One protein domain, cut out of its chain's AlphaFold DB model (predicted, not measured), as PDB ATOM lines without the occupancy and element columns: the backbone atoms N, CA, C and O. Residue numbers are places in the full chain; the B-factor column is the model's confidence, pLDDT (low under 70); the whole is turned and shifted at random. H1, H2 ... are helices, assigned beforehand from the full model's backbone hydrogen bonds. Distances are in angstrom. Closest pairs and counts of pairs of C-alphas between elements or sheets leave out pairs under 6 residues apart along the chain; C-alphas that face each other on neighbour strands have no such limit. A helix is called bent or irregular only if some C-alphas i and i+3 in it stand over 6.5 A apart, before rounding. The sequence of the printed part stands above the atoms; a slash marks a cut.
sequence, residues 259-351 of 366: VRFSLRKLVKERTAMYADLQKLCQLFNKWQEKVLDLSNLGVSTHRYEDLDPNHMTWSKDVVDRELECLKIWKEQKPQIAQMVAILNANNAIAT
ATOM      1  N   VAL A 259      92.016  26.952  15.430       90.31
ATOM      2  CA  VAL A 259      93.247  27.723  15.658       90.31
ATOM      3  C   VAL A 259      93.508  28.666  14.483       90.31
ATOM      4  O   VAL A 259      93.779  29.842  14.709       90.31
ATOM      5  N   ARG A 260      93.315  28.211  13.237       88.56
ATOM      6  CA  ARG A 260      93.418  29.074  12.046       88.56
ATOM      7  C   ARG A 260      92.464  30.266  12.121       88.56
ATOM      8  O   ARG A 260      92.854  31.397  11.840       88.56
ATOM      9  N   PHE A 261      91.217  30.031  12.525       90.12
ATOM     10  CA  PHE A 261      90.243  31.101  12.730       90.12
ATOM     11  C   PHE A 261      90.682  32.067  13.837       90.12
ATOM     12  O   PHE A 261      90.612  33.280  13.644       90.12
ATOM     13  N   SER A 262      91.174  31.550  14.965       91.56
ATOM     14  CA  SER A 262      91.694  32.372  16.061       91.56
ATOM     15  C   SER A 262      92.868  33.251  15.628       91.56
ATOM     16  O   SER A 262      92.860  34.435  15.947       91.56
ATOM     17  N   LEU A 263      93.827  32.726  14.858       91.69
ATOM     18  CA  LEU A 263      94.954  33.515  14.344       91.69
ATOM     19  C   LEU A 263      94.497  34.584  13.344       91.69
ATOM     20  O   LEU A 263      94.898  35.737  13.448       91.69
ATOM     21  N   ARG A 264      93.582  34.256  12.424       91.69
ATOM     22  CA  ARG A 264      93.001  35.258  11.509       91.69
ATOM     23  C   ARG A 264      92.255  36.356  12.263       91.69
ATOM     24  O   ARG A 264      92.349  37.530  11.906       91.69
ATOM     25  N   LYS A 265      91.515  35.986  13.311       93.12
ATOM     26  CA  LYS A 265      90.844  36.943  14.194       93.12
ATOM     27  C   LYS A 265      91.865  37.827  14.911       93.12
ATOM     28  O   LYS A 265      91.676  39.038  14.921       93.12
ATOM     29  N   LEU A 266      92.938  37.239  15.439       93.06
ATOM     30  CA  LEU A 266      94.035  37.952  16.090       93.06
ATOM     31  C   LEU A 266      94.652  38.996  15.152       93.06
ATOM     32  O   LEU A 266      94.722  40.164  15.513       93.06
ATOM     33  N   VAL A 267      94.994  38.607  13.920       90.75
ATOM     34  CA  VAL A 267      95.520  39.521  12.890       90.75
ATOM     35  C   VAL A 267      94.541  40.659  12.604       90.75
ATOM     36  O   VAL A 267      94.938  41.819  12.572       90.75
ATOM     37  N   LYS A 268      93.249  40.357  12.434       91.56
ATOM     38  CA  LYS A 268      92.230  41.382  12.172       91.56
ATOM     39  C   LYS A 268      92.090  42.370  13.334       91.56
ATOM     40  O   LYS A 268      91.981  43.572  13.104       91.56
ATOM     41  N   GLU A 269      92.069  41.872  14.569       92.56
ATOM     42  CA  GLU A 269      92.000  42.707  15.773       92.56
ATOM     43  C   GLU A 269      93.261  43.560  15.929       92.56
ATOM     44  O   GLU A 269      93.152  44.750  16.215       92.56
ATOM     45  N   ARG A 270      94.431  42.985  15.642       89.94
ATOM     46  CA  ARG A 270      95.711  43.685  15.572       89.94
ATOM     47  C   ARG A 270      95.659  44.833  14.566       89.94
ATOM     48  O   ARG A 270      95.916  45.971  14.936       89.94
ATOM     49  N   THR A 271      95.260  44.584  13.319       89.12
ATOM     50  CA  THR A 271      95.124  45.642  12.302       89.12
ATOM     51  C   THR A 271      94.166  46.751  12.746       89.12
ATOM     52  O   THR A 271      94.458  47.926  12.534       89.12
ATOM     53  N   ALA A 272      93.051  46.404  13.396       90.38
ATOM     54  CA  ALA A 272      92.113  47.394  13.926       90.38
ATOM     55  C   ALA A 272      92.727  48.236  15.058       90.38
ATOM     56  O   ALA A 272      92.571  49.455  15.060       90.38
ATOM     57  N   MET A 273      93.466  47.608  15.979       90.38
ATOM     58  CA  MET A 273      94.219  48.305  17.024       90.38
ATOM     59  C   MET A 273      95.207  49.309  16.424       90.38
ATOM     60  O   MET A 273      95.233  50.465  16.844       90.38
ATOM     61  N   TYR A 274      95.979  48.900  15.412       87.25
ATOM     62  CA  TYR A 274      96.918  49.801  14.743       87.25
ATOM     63  C   TYR A 274      96.225  50.973  14.061       87.25
ATOM     64  O   TYR A 274      96.701  52.099  14.180       87.25
ATOM     65  N   ALA A 275      95.095  50.737  13.394       88.31
ATOM     66  CA  ALA A 275      94.325  51.808  12.772       88.31
ATOM     67  C   ALA A 275      93.820  52.829  13.811       88.31
ATOM     68  O   ALA A 275      93.921  54.036  13.583       88.31
ATOM     69  N   ASP A 276      93.336  52.363  14.968       88.38
ATOM     70  CA  ASP A 276      92.877  53.232  16.059       88.38
ATOM     71  C   ASP A 276      94.033  54.066  16.648       88.38
ATOM     72  O   ASP A 276      93.894  55.278  16.829       88.38
ATOM     73  N   LEU A 277      95.192  53.446  16.896       86.75
ATOM     74  CA  LEU A 277      96.381  54.137  17.411       86.75
ATOM     75  C   LEU A 277      96.953  55.134  16.396       86.75
ATOM     76  O   LEU A 277      97.277  56.263  16.758       86.75
ATOM     77  N   GLN A 278      97.029  54.756  15.118       87.12
ATOM     78  CA  GLN A 278      97.490  55.643  14.052       87.12
ATOM     79  C   GLN A 278      96.576  56.864  13.916       87.12
ATOM     80  O   GLN A 278      97.067  57.986  13.792       87.12
ATOM     81  N   LYS A 279      95.255  56.669  14.001       88.06
ATOM     82  CA  LYS A 279      94.282  57.766  14.007       88.06
ATOM     83  C   LYS A 279      94.489  58.701  15.199       88.06
ATOM     84  O   LYS A 279      94.449  59.917  15.024       88.06
ATOM     85  N   LEU A 280      94.721  58.160  16.396       87.31
ATOM     86  CA  LEU A 280      95.008  58.967  17.584       87.31
ATOM     87  C   LEU A 280      96.281  59.806  17.395       87.31
ATOM     88  O   LEU A 280      96.249  61.010  17.634       87.31
ATOM     89  N   CYS A 281      97.367  59.201  16.905       86.50
ATOM     90  CA  CYS A 281      98.617  59.907  16.616       86.50
ATOM     91  C   CYS A 281      98.431  61.012  15.567       86.50
ATOM     92  O   CYS A 281      98.925  62.118  15.758       86.50
ATOM     93  N   GLN A 282      97.673  60.758  14.496       87.31
ATOM     94  CA  GLN A 282      97.355  61.776  13.488       87.31
ATOM     95  C   GLN A 282      96.579  62.959  14.085       87.31
ATOM     96  O   GLN A 282      96.894  64.112  13.796       87.31
ATOM     97  N   LEU A 283      95.581  62.692  14.934       87.50
ATOM     98  CA  LEU A 283      94.805  63.745  15.600       87.50
ATOM     99  C   LEU A 283      95.641  64.541  16.602       87.50
ATOM    100  O   LEU A 283      95.461  65.755  16.711       87.50
ATOM    101  N   PHE A 284      96.539  63.864  17.313       86.88
ATOM    102  CA  PHE A 284      97.458  64.497  18.245       86.88
ATOM    103  C   PHE A 284      98.463  65.392  17.516       86.88
ATOM    104  O   PHE A 284      98.599  66.552  17.887       86.88
ATOM    105  N   ASN A 285      99.087  64.907  16.438       84.94
ATOM    106  CA  ASN A 285     100.002  65.714  15.625       84.94
ATOM    107  C   ASN A 285      99.290  66.945  15.052       84.94
ATOM    108  O   ASN A 285      99.810  68.049  15.157       84.94
ATOM    109  N   LYS A 286      98.061  66.784  14.543       84.81
ATOM    110  CA  LYS A 286      97.250  67.906  14.050       84.81
ATOM    111  C   LYS A 286      96.948  68.939  15.141       84.81
ATOM    112  O   LYS A 286      96.972  70.136  14.877       84.81
ATOM    113  N   TRP A 287      96.658  68.478  16.356       86.56
ATOM    114  CA  TRP A 287      96.445  69.364  17.501       86.56
ATOM    115  C   TRP A 287      97.732  70.102  17.871       86.56
ATOM    116  O   TRP A 287      97.704  71.310  18.080       86.56
ATOM    117  N   GLN A 288      98.856  69.389  17.893       84.75
ATOM    118  CA  GLN A 288     100.165  69.944  18.210       84.75
ATOM    119  C   GLN A 288     100.578  71.028  17.204       84.75
ATOM    120  O   GLN A 288     101.021  72.097  17.611       84.75
ATOM    121  N   GLU A 289     100.385  70.770  15.909       84.06
ATOM    122  CA  GLU A 289     100.647  71.733  14.837       84.06
ATOM    123  C   GLU A 289      99.793  72.994  15.005       84.06
ATOM    124  O   GLU A 289     100.310  74.098  14.921       84.06
ATOM    125  N   LYS A 290      98.497  72.847  15.301       81.94
ATOM    126  CA  LYS A 290      97.578  73.992  15.405       81.94
ATOM    127  C   LYS A 290      97.741  74.827  16.669       81.94
ATOM    128  O   LYS A 290      97.551  76.032  16.623       81.94
ATOM    129  N   VAL A 291      97.988  74.184  17.808       80.00
ATOM    130  CA  VAL A 291      97.965  74.856  19.119       80.00
ATOM    131  C   VAL A 291      99.353  75.309  19.546       80.00
ATOM    132  O   VAL A 291      99.477  76.314  20.238       80.00
ATOM    133  N   LEU A 292     100.393  74.568  19.164       80.38
ATOM    134  CA  LEU A 292     101.761  74.846  19.597       80.38
ATOM    135  C   LEU A 292     102.646  75.390  18.468       80.38
ATOM    136  O   LEU A 292     103.792  75.724  18.745       80.38
ATOM    137  N   ASP A 293     102.149  75.449  17.225       76.56
ATOM    138  CA  ASP A 293     102.924  75.801  16.019       76.56
ATOM    139  C   ASP A 293     104.212  74.962  15.870       76.56
ATOM    140  O   ASP A 293     105.224  75.361  15.297       76.56
ATOM    141  N   LEU A 294     104.191  73.750  16.438       73.62
ATOM    142  CA  LEU A 294     105.312  72.821  16.409       73.62
ATOM    143  C   LEU A 294     105.112  71.844  15.259       73.62
ATOM    144  O   LEU A 294     104.303  70.917  15.354       73.62
ATOM    145  N   SER A 295     105.894  72.014  14.195       63.44
ATOM    146  CA  SER A 295     105.914  71.090  13.063       63.44
ATOM    147  C   SER A 295     106.385  69.704  13.523       63.44
ATOM    148  O   SER A 295     107.534  69.543  13.927       63.44
ATOM    149  N   ASN A 296     105.485  68.714  13.475       60.81
ATOM    150  CA  ASN A 296     105.732  67.277  13.655       60.81
ATOM    151  C   ASN A 296     106.907  66.895  14.581       60.81
ATOM    152  O   ASN A 296     107.935  66.399  14.124       60.81
ATOM    153  N   LEU A 297     106.692  66.943  15.904       57.06
ATOM    154  CA  LEU A 297     107.553  66.206  16.857       57.06
ATOM    155  C   LEU A 297     107.386  64.678  16.759       57.06
ATOM    156  O   LEU A 297     107.925  63.958  17.594       57.06
ATOM    157  N   GLY A 298     106.643  64.197  15.754       55.88
ATOM    158  CA  GLY A 298     106.554  62.806  15.345       55.88
ATOM    159  C   GLY A 298     106.449  61.864  16.531       55.88
ATOM    160  O   GLY A 298     107.422  61.178  16.841       55.88
ATOM    161  N   VAL A 299     105.275  61.789  17.174       54.78
ATOM    162  CA  VAL A 299     104.970  60.637  18.033       54.78
ATOM    163  C   VAL A 299     104.928  59.423  17.115       54.78
ATOM    164  O   VAL A 299     103.914  59.085  16.508       54.78
ATOM    165  N   SER A 300     106.103  58.847  16.915       52.34
ATOM    166  CA  SER A 300     106.317  57.806  15.947       52.34
ATOM    167  C   SER A 300     105.738  56.523  16.514       52.34
ATOM    168  O   SER A 300     106.212  55.984  17.515       52.34
ATOM    169  N   THR A 301     104.712  56.006  15.847       55.22
ATOM    170  CA  THR A 301     104.209  54.651  16.078       55.22
ATOM    171  C   THR A 301     105.219  53.578  15.644       55.22
ATOM    172  O   THR A 301     104.934  52.396  15.811       55.22
ATOM    173  N   HIS A 302     106.414  53.948  15.148       48.28
ATOM    174  CA  HIS A 302     107.461  53.036  14.651       48.28
ATOM    175  C   HIS A 302     108.120  52.156  15.727       48.28
ATOM    176  O   HIS A 302     109.135  51.522  15.463       48.28
ATOM    177  N   ARG A 303     107.586  52.106  16.953       50.72
ATOM    178  CA  ARG A 303     108.087  51.202  18.002       50.72
ATOM    179  C   ARG A 303     107.391  49.848  18.053       50.72
ATOM    180  O   ARG A 303     107.748  49.032  18.894       50.72
ATOM    181  N   TYR A 304     106.422  49.598  17.183       57.47
ATOM    182  CA  TYR A 304     105.859  48.264  17.064       57.47
ATOM    183  C   TYR A 304     106.615  47.500  15.987       57.47
ATOM    184  O   TYR A 304     106.640  47.937  14.843       57.47
ATOM    185  N   GLU A 305     107.246  46.391  16.380       62.19
ATOM    186  CA  GLU A 305     107.954  45.485  15.474       62.19
ATOM    187  C   GLU A 305     107.072  45.179  14.254       62.19
ATOM    188  O   GLU A 305     105.900  44.801  14.398       62.19
ATOM    189  N   ASP A 306     107.631  45.363  13.054       70.88
ATOM    190  CA  ASP A 306     107.004  44.947  11.803       70.88
ATOM    191  C   ASP A 306     106.920  43.418  11.800       70.88
ATOM    192  O   ASP A 306     107.813  42.710  11.334       70.88
ATOM    193  N   LEU A 307     105.850  42.895  12.401       81.06
ATOM    194  CA  LEU A 307     105.571  41.470  12.392       81.06
ATOM    195  C   LEU A 307     105.309  41.010  10.966       81.06
ATOM    196  O   LEU A 307     104.634  41.683  10.183       81.06
ATOM    197  N   ASP A 308     105.790  39.807  10.678       82.88
ATOM    198  CA  ASP A 308     105.531  39.146   9.415       82.88
ATOM    199  C   ASP A 308     104.008  39.085   9.156       82.88
ATOM    200  O   ASP A 308     103.266  38.593  10.010       82.88
ATOM    201  N   PRO A 309     103.492  39.577   8.013       83.88
ATOM    202  CA  PRO A 309     102.062  39.495   7.716       83.88
ATOM    203  C   PRO A 309     101.542  38.053   7.626       83.88
ATOM    204  O   PRO A 309     100.339  37.828   7.802       83.88
ATOM    205  N   ASN A 310     102.415  37.069   7.390       85.88
ATOM    206  CA  ASN A 310     102.033  35.669   7.471       85.88
ATOM    207  C   ASN A 310     101.999  35.194   8.931       85.88
ATOM    208  O   ASN A 310     102.993  34.756   9.498       85.88
ATOM    209  N   HIS A 311     100.809  35.188   9.526       86.62
ATOM    210  CA  HIS A 311     100.586  34.704  10.894       86.62
ATOM    211  C   HIS A 311     100.963  33.234  11.134       86.62
ATOM    212  O   HIS A 311     101.054  32.810  12.286       86.62
ATOM    213  N   MET A 312     101.187  32.441  10.082       87.94
ATOM    214  CA  MET A 312     101.694  31.078  10.232       87.94
ATOM    215  C   MET A 312     103.180  31.041  10.591       87.94
ATOM    216  O   MET A 312     103.615  30.060  11.196       87.94
ATOM    217  N   THR A 313     103.952  32.095  10.313       87.12
ATOM    218  CA  THR A 313     105.367  32.175  10.716       87.12
ATOM    219  C   THR A 313     105.536  32.598  12.174       87.12
ATOM    220  O   THR A 313     106.611  32.436  12.742       87.12
ATOM    221  N   TRP A 314     104.469  33.069  12.829       89.06
ATOM    222  CA  TRP A 314     104.549  33.540  14.208       89.06
ATOM    223  C   TRP A 314     104.882  32.393  15.163       89.06
ATOM    224  O   TRP A 314     104.274  31.309  15.126       89.06
ATOM    225  N   SER A 315     105.858  32.649  16.034       87.44
ATOM    226  CA  SER A 315     106.156  31.779  17.164       87.44
ATOM    227  C   SER A 315     105.034  31.862  18.199       87.44
ATOM    228  O   SER A 315     104.225  32.795  18.205       87.44
ATOM    229  N   LYS A 316     104.982  30.879  19.101       87.44
ATOM    230  CA  LYS A 316     104.014  30.891  20.202       87.44
ATOM    231  C   LYS A 316     104.177  32.146  21.068       87.44
ATOM    232  O   LYS A 316     103.183  32.783  21.389       87.44
ATOM    233  N   ASP A 317     105.416  32.543  21.341       89.06
ATOM    234  CA  ASP A 317     105.717  33.722  22.155       89.06
ATOM    235  C   ASP A 317     105.236  35.021  21.496       89.06
ATOM    236  O   ASP A 317     104.762  35.922  22.183       89.06
ATOM    237  N   VAL A 318     105.317  35.118  20.162       90.25
ATOM    238  CA  VAL A 318     104.747  36.251  19.414       90.25
ATOM    239  C   VAL A 318     103.226  36.254  19.539       90.25
ATOM    240  O   VAL A 318     102.643  37.290  19.847       90.25
ATOM    241  N   VAL A 319     102.572  35.103  19.364       90.69
ATOM    242  CA  VAL A 319     101.111  34.992  19.502       90.69
ATOM    243  C   VAL A 319     100.649  35.385  20.909       90.69
ATOM    244  O   VAL A 319      99.705  36.164  21.040       90.69
ATOM    245  N   ASP A 320     101.315  34.881  21.947       91.94
ATOM    246  CA  ASP A 320     100.971  35.154  23.346       91.94
ATOM    247  C   ASP A 320     101.192  36.640  23.693       91.94
ATOM    248  O   ASP A 320     100.341  37.262  24.334       91.94
ATOM    249  N   ARG A 321     102.276  37.246  23.191       91.06
ATOM    250  CA  ARG A 321     102.550  38.685  23.328       91.06
ATOM    251  C   ARG A 321     101.464  39.541  22.672       91.06
ATOM    252  O   ARG A 321     100.951  40.461  23.303       91.06
ATOM    253  N   GLU A 322     101.085  39.232  21.432       91.00
ATOM    254  CA  GLU A 322     100.056  39.987  20.704       91.00
ATOM    255  C   GLU A 322      98.672  39.849  21.354       91.00
ATOM    256  O   GLU A 322      97.894  40.806  21.375       91.00
ATOM    257  N   LEU A 323      98.358  38.681  21.925       92.44
ATOM    258  CA  LEU A 323      97.130  38.479  22.694       92.44
ATOM    259  C   LEU A 323      97.073  39.384  23.930       92.44
ATOM    260  O   LEU A 323      96.028  39.991  24.178       92.44
ATOM    261  N   GLU A 324      98.173  39.510  24.677       93.00
ATOM    262  CA  GLU A 324      98.229  40.397  25.846       93.00
ATOM    263  C   GLU A 324      98.156  41.875  25.434       93.00
ATOM    264  O   GLU A 324      97.363  42.629  25.998       93.00
ATOM    265  N   CYS A 325      98.882  42.281  24.385       89.44
ATOM    266  CA  CYS A 325      98.784  43.633  23.824       89.44
ATOM    267  C   CYS A 325      97.337  43.993  23.455       89.44
ATOM    268  O   CYS A 325      96.838  45.063  23.809       89.44
ATOM    269  N   LEU A 326      96.623  43.083  22.785       92.56
ATOM    270  CA  LEU A 326      95.230  43.307  22.404       92.56
ATOM    271  C   LEU A 326      94.278  43.336  23.590       92.56
ATOM    272  O   LEU A 326      93.271  44.043  23.536       92.56
ATOM    273  N   LYS A 327      94.555  42.569  24.642       94.44
ATOM    274  CA  LYS A 327      93.780  42.621  25.880       94.44
ATOM    275  C   LYS A 327      93.906  44.004  26.523       94.44
ATOM    276  O   LYS A 327      92.879  44.642  26.752       94.44
ATOM    277  N   ILE A 328      95.132  44.506  26.685       92.38
ATOM    278  CA  ILE A 328      95.406  45.854  27.206       92.38
ATOM    279  C   ILE A 328      94.719  46.917  26.338       92.38
ATOM    280  O   ILE A 328      94.017  47.787  26.852       92.38
ATOM    281  N   TRP A 329      94.844  46.827  25.011       92.88
ATOM    282  CA  TRP A 329      94.180  47.764  24.099       92.88
ATOM    283  C   TRP A 329      92.653  47.741  24.238       92.88
ATOM    284  O   TRP A 329      92.024  48.799  24.260       92.88
ATOM    285  N   LYS A 330      92.033  46.560  24.357       94.19
ATOM    286  CA  LYS A 330      90.577  46.446  24.546       94.19
ATOM    287  C   LYS A 330      90.121  47.090  25.853       94.19
ATOM    288  O   LYS A 330      89.078  47.738  25.856       94.19
ATOM    289  N   GLU A 331      90.899  46.947  26.923       94.25
ATOM    290  CA  GLU A 331      90.644  47.598  28.215       94.25
ATOM    291  C   GLU A 331      90.788  49.127  28.120       94.25
ATOM    292  O   GLU A 331      89.972  49.864  28.674       94.25
ATOM    293  N   GLN A 332      91.763  49.619  27.350       91.62
ATOM    294  CA  GLN A 332      92.016  51.052  27.137       91.62
ATOM    295  C   GLN A 332      91.117  51.692  26.071       91.62
ATOM    296  O   GLN A 332      91.042  52.919  25.969       91.62
ATOM    297  N   LYS A 333      90.397  50.897  25.276       92.25
ATOM    298  CA  LYS A 333      89.588  51.381  24.151       92.25
ATOM    299  C   LYS A 333      88.591  52.495  24.516       92.25
ATOM    300  O   LYS A 333      88.495  53.450  23.742       92.25
ATOM    301  N   PRO A 334      87.880  52.455  25.664       93.31
ATOM    302  CA  PRO A 334      87.002  53.555  26.069       93.31
ATOM    303  C   PRO A 334      87.765  54.863  26.318       93.31
ATOM    304  O   PRO A 334      87.296  55.930  25.934       93.31
ATOM    305  N   GLN A 335      88.958  54.783  26.916       91.81
ATOM    306  CA  GLN A 335      89.811  55.946  27.179       91.81
ATOM    307  C   GLN A 335      90.367  56.522  25.872       91.81
ATOM    308  O   GLN A 335      90.308  57.731  25.662       91.81
ATOM    309  N   ILE A 336      90.818  55.661  24.949       88.06
ATOM    310  CA  ILE A 336      91.249  56.068  23.602       88.06
ATOM    311  C   ILE A 336      90.109  56.797  22.880       88.06
ATOM    312  O   ILE A 336      90.326  57.855  22.294       88.06
ATOM    313  N   ALA A 337      88.878  56.281  22.956       90.69
ATOM    314  CA  ALA A 337      87.717  56.928  22.348       90.69
ATOM    315  C   ALA A 337      87.438  58.320  22.944       90.69
ATOM    316  O   ALA A 337      87.159  59.258  22.195       90.69
ATOM    317  N   GLN A 338      87.564  58.480  24.268       91.19
ATOM    318  CA  GLN A 338      87.448  59.785  24.931       91.19
ATOM    319  C   GLN A 338      88.545  60.755  24.472       91.19
ATOM    320  O   GLN A 338      88.241  61.893  24.119       91.19
ATOM    321  N   MET A 339      89.801  60.306  24.397       88.25
ATOM    322  CA  MET A 339      90.916  61.127  23.908       88.25
ATOM    323  C   MET A 339      90.710  61.564  22.456       88.25
ATOM    324  O   MET A 339      90.905  62.733  22.132       88.25
ATOM    325  N   VAL A 340      90.256  60.657  21.586       90.62
ATOM    326  CA  VAL A 340      89.901  60.980  20.196       90.62
ATOM    327  C   VAL A 340      88.796  62.039  20.143       90.62
ATOM    328  O   VAL A 340      88.886  62.963  19.338       90.62
ATOM    329  N   ALA A 341      87.765  61.942  20.988       90.88
ATOM    330  CA  ALA A 341      86.693  62.935  21.044       90.88
ATOM    331  C   ALA A 341      87.206  64.318  21.482       90.88
ATOM    332  O   ALA A 341      86.907  65.312  20.820       90.88
ATOM    333  N   ILE A 342      88.036  64.373  22.530       89.88
ATOM    334  CA  ILE A 342      88.655  65.613  23.027       89.88
ATOM    335  C   ILE A 342      89.554  66.238  21.956       89.88
ATOM    336  O   ILE A 342      89.429  67.424  21.658       89.88
ATOM    337  N   LEU A 343      90.431  65.447  21.331       88.38
ATOM    338  CA  LEU A 343      91.333  65.940  20.290       88.38
ATOM    339  C   LEU A 343      90.570  66.444  19.067       88.38
ATOM    340  O   LEU A 343      90.976  67.438  18.476       88.38
ATOM    341  N   ASN A 344      89.465  65.802  18.683       88.94
ATOM    342  CA  ASN A 344      88.616  66.305  17.603       88.94
ATOM    343  C   ASN A 344      87.961  67.640  17.966       88.94
ATOM    344  O   ASN A 344      87.992  68.555  17.146       88.94
ATOM    345  N   ALA A 345      87.411  67.767  19.177       87.44
ATOM    346  CA  ALA A 345      86.803  69.011  19.643       87.44
ATOM    347  C   ALA A 345      87.830  70.155  19.677       87.44
ATOM    348  O   ALA A 345      87.595  71.208  19.088       87.44
ATOM    349  N   ASN A 346      89.008  69.920  20.257       86.25
ATOM    350  CA  ASN A 346      90.081  70.916  20.317       86.25
ATOM    351  C   ASN A 346      90.590  71.294  18.924       86.25
ATOM    352  O   ASN A 346      90.787  72.469  18.629       86.25
ATOM    353  N   ASN A 347      90.767  70.307  18.042       84.75
ATOM    354  CA  ASN A 347      91.160  70.563  16.662       84.75
ATOM    355  C   ASN A 347      90.114  71.367  15.887       84.75
ATOM    356  O   ASN A 347      90.511  72.072  14.962       84.75
ATOM    357  N   ALA A 348      88.823  71.219  16.200       83.88
ATOM    358  CA  ALA A 348      87.745  71.990  15.588       83.88
ATOM    359  C   ALA A 348      87.732  73.435  16.104       83.88
ATOM    360  O   ALA A 348      87.644  74.356  15.295       83.88
ATOM    361  N   ILE A 349      87.906  73.628  17.418       82.19
ATOM    362  CA  ILE A 349      88.009  74.954  18.046       82.19
ATOM    363  C   ILE A 349      89.199  75.729  17.481       82.19
ATOM    364  O   ILE A 349      89.032  76.859  17.051       82.19
ATOM    365  N   ALA A 350      90.370  75.098  17.373       73.69
ATOM    366  CA  ALA A 350      91.571  75.728  16.822       73.69
ATOM    367  C   ALA A 350      91.486  76.044  15.309       73.69
ATOM    368  O   ALA A 350      92.452  76.515  14.725       73.69
ATOM    369  N   THR A 351      90.372  75.715  14.643       70.06
ATOM    370  CA  THR A 351      90.075  76.109  13.248       70.06
ATOM    371  C   THR A 351      88.952  77.125  13.120       70.06
ATOM    372  O   THR A 351      88.656  77.534  12.000       70.06
TER     373      THR A 351
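What this domain is: This is residues 259 to 351 of the 366 residues of an uncharacterized protein of Pyrenophora tritici-repentis (UniProt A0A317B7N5). A long helix, H1, makes the length of the domain, and a second helix, H2, arches over it: its first arm, H2a, crosses H1 obliquely and its second arm, H2b, runs along the later part of H1. Between the helices a long link, residues 293 to 315, leads back along the length of H1, and both arms run the same way as H1. The printed part has 93 residues with two named helices, H1 then H2, and no named strand; the class is all helix. The whole is loose, with a radius of gyration of the C-alphas of 16.1 A, and only just elongated, spanning 48 by 24 by 15 A.

Where its parts are: H1, residues 259 to 292, runs 48.0 A from C-alpha 259 at (93.247, 27.723, 15.658) to C-alpha 292 at (101.761, 74.846, 19.597). H2, residues 316 to 349, was assigned as one helix by its hydrogen bonds but is bent: C-alphas 331 and 334 are 7.3 A apart. Arm H2a, residues 316 to 331, measures 22.8 A; arm H2b, residues 334 to 349, measures 22.9 A and ends with C-alpha 349 at (88.009, 74.954, 18.046).

How they stand to each other: H1, with residues 266 to 273 alone, touches residues 322 to 329 of H2a; the closest C-alphas, those of Arg 270 and Leu 326, are 6.9 A apart. Their lines stand at a steep tilt of 51 degrees, the same way. With residues 280 to 290 alone H1 touches H2b, closest at the C-alphas of Trp 287 and Asn 347, 5.5 A apart. This is a shallow tilt of 31 degrees, the same way. H2a and H2b stand at a steep tilt of 59 degrees. In H1, H2a and H2b every O i to N i+4 pair is within hydrogen-bond range.

The domain as a whole: The two C-alphas farthest apart, those of Val 259 and Asp 293, are 49.0 A apart. The printed part has no cut. The link from H1 to H2 is long, with 23 residues. Mean pLDDT of the printed part is 84.0; residues 295 to 305, in that link, are under 70.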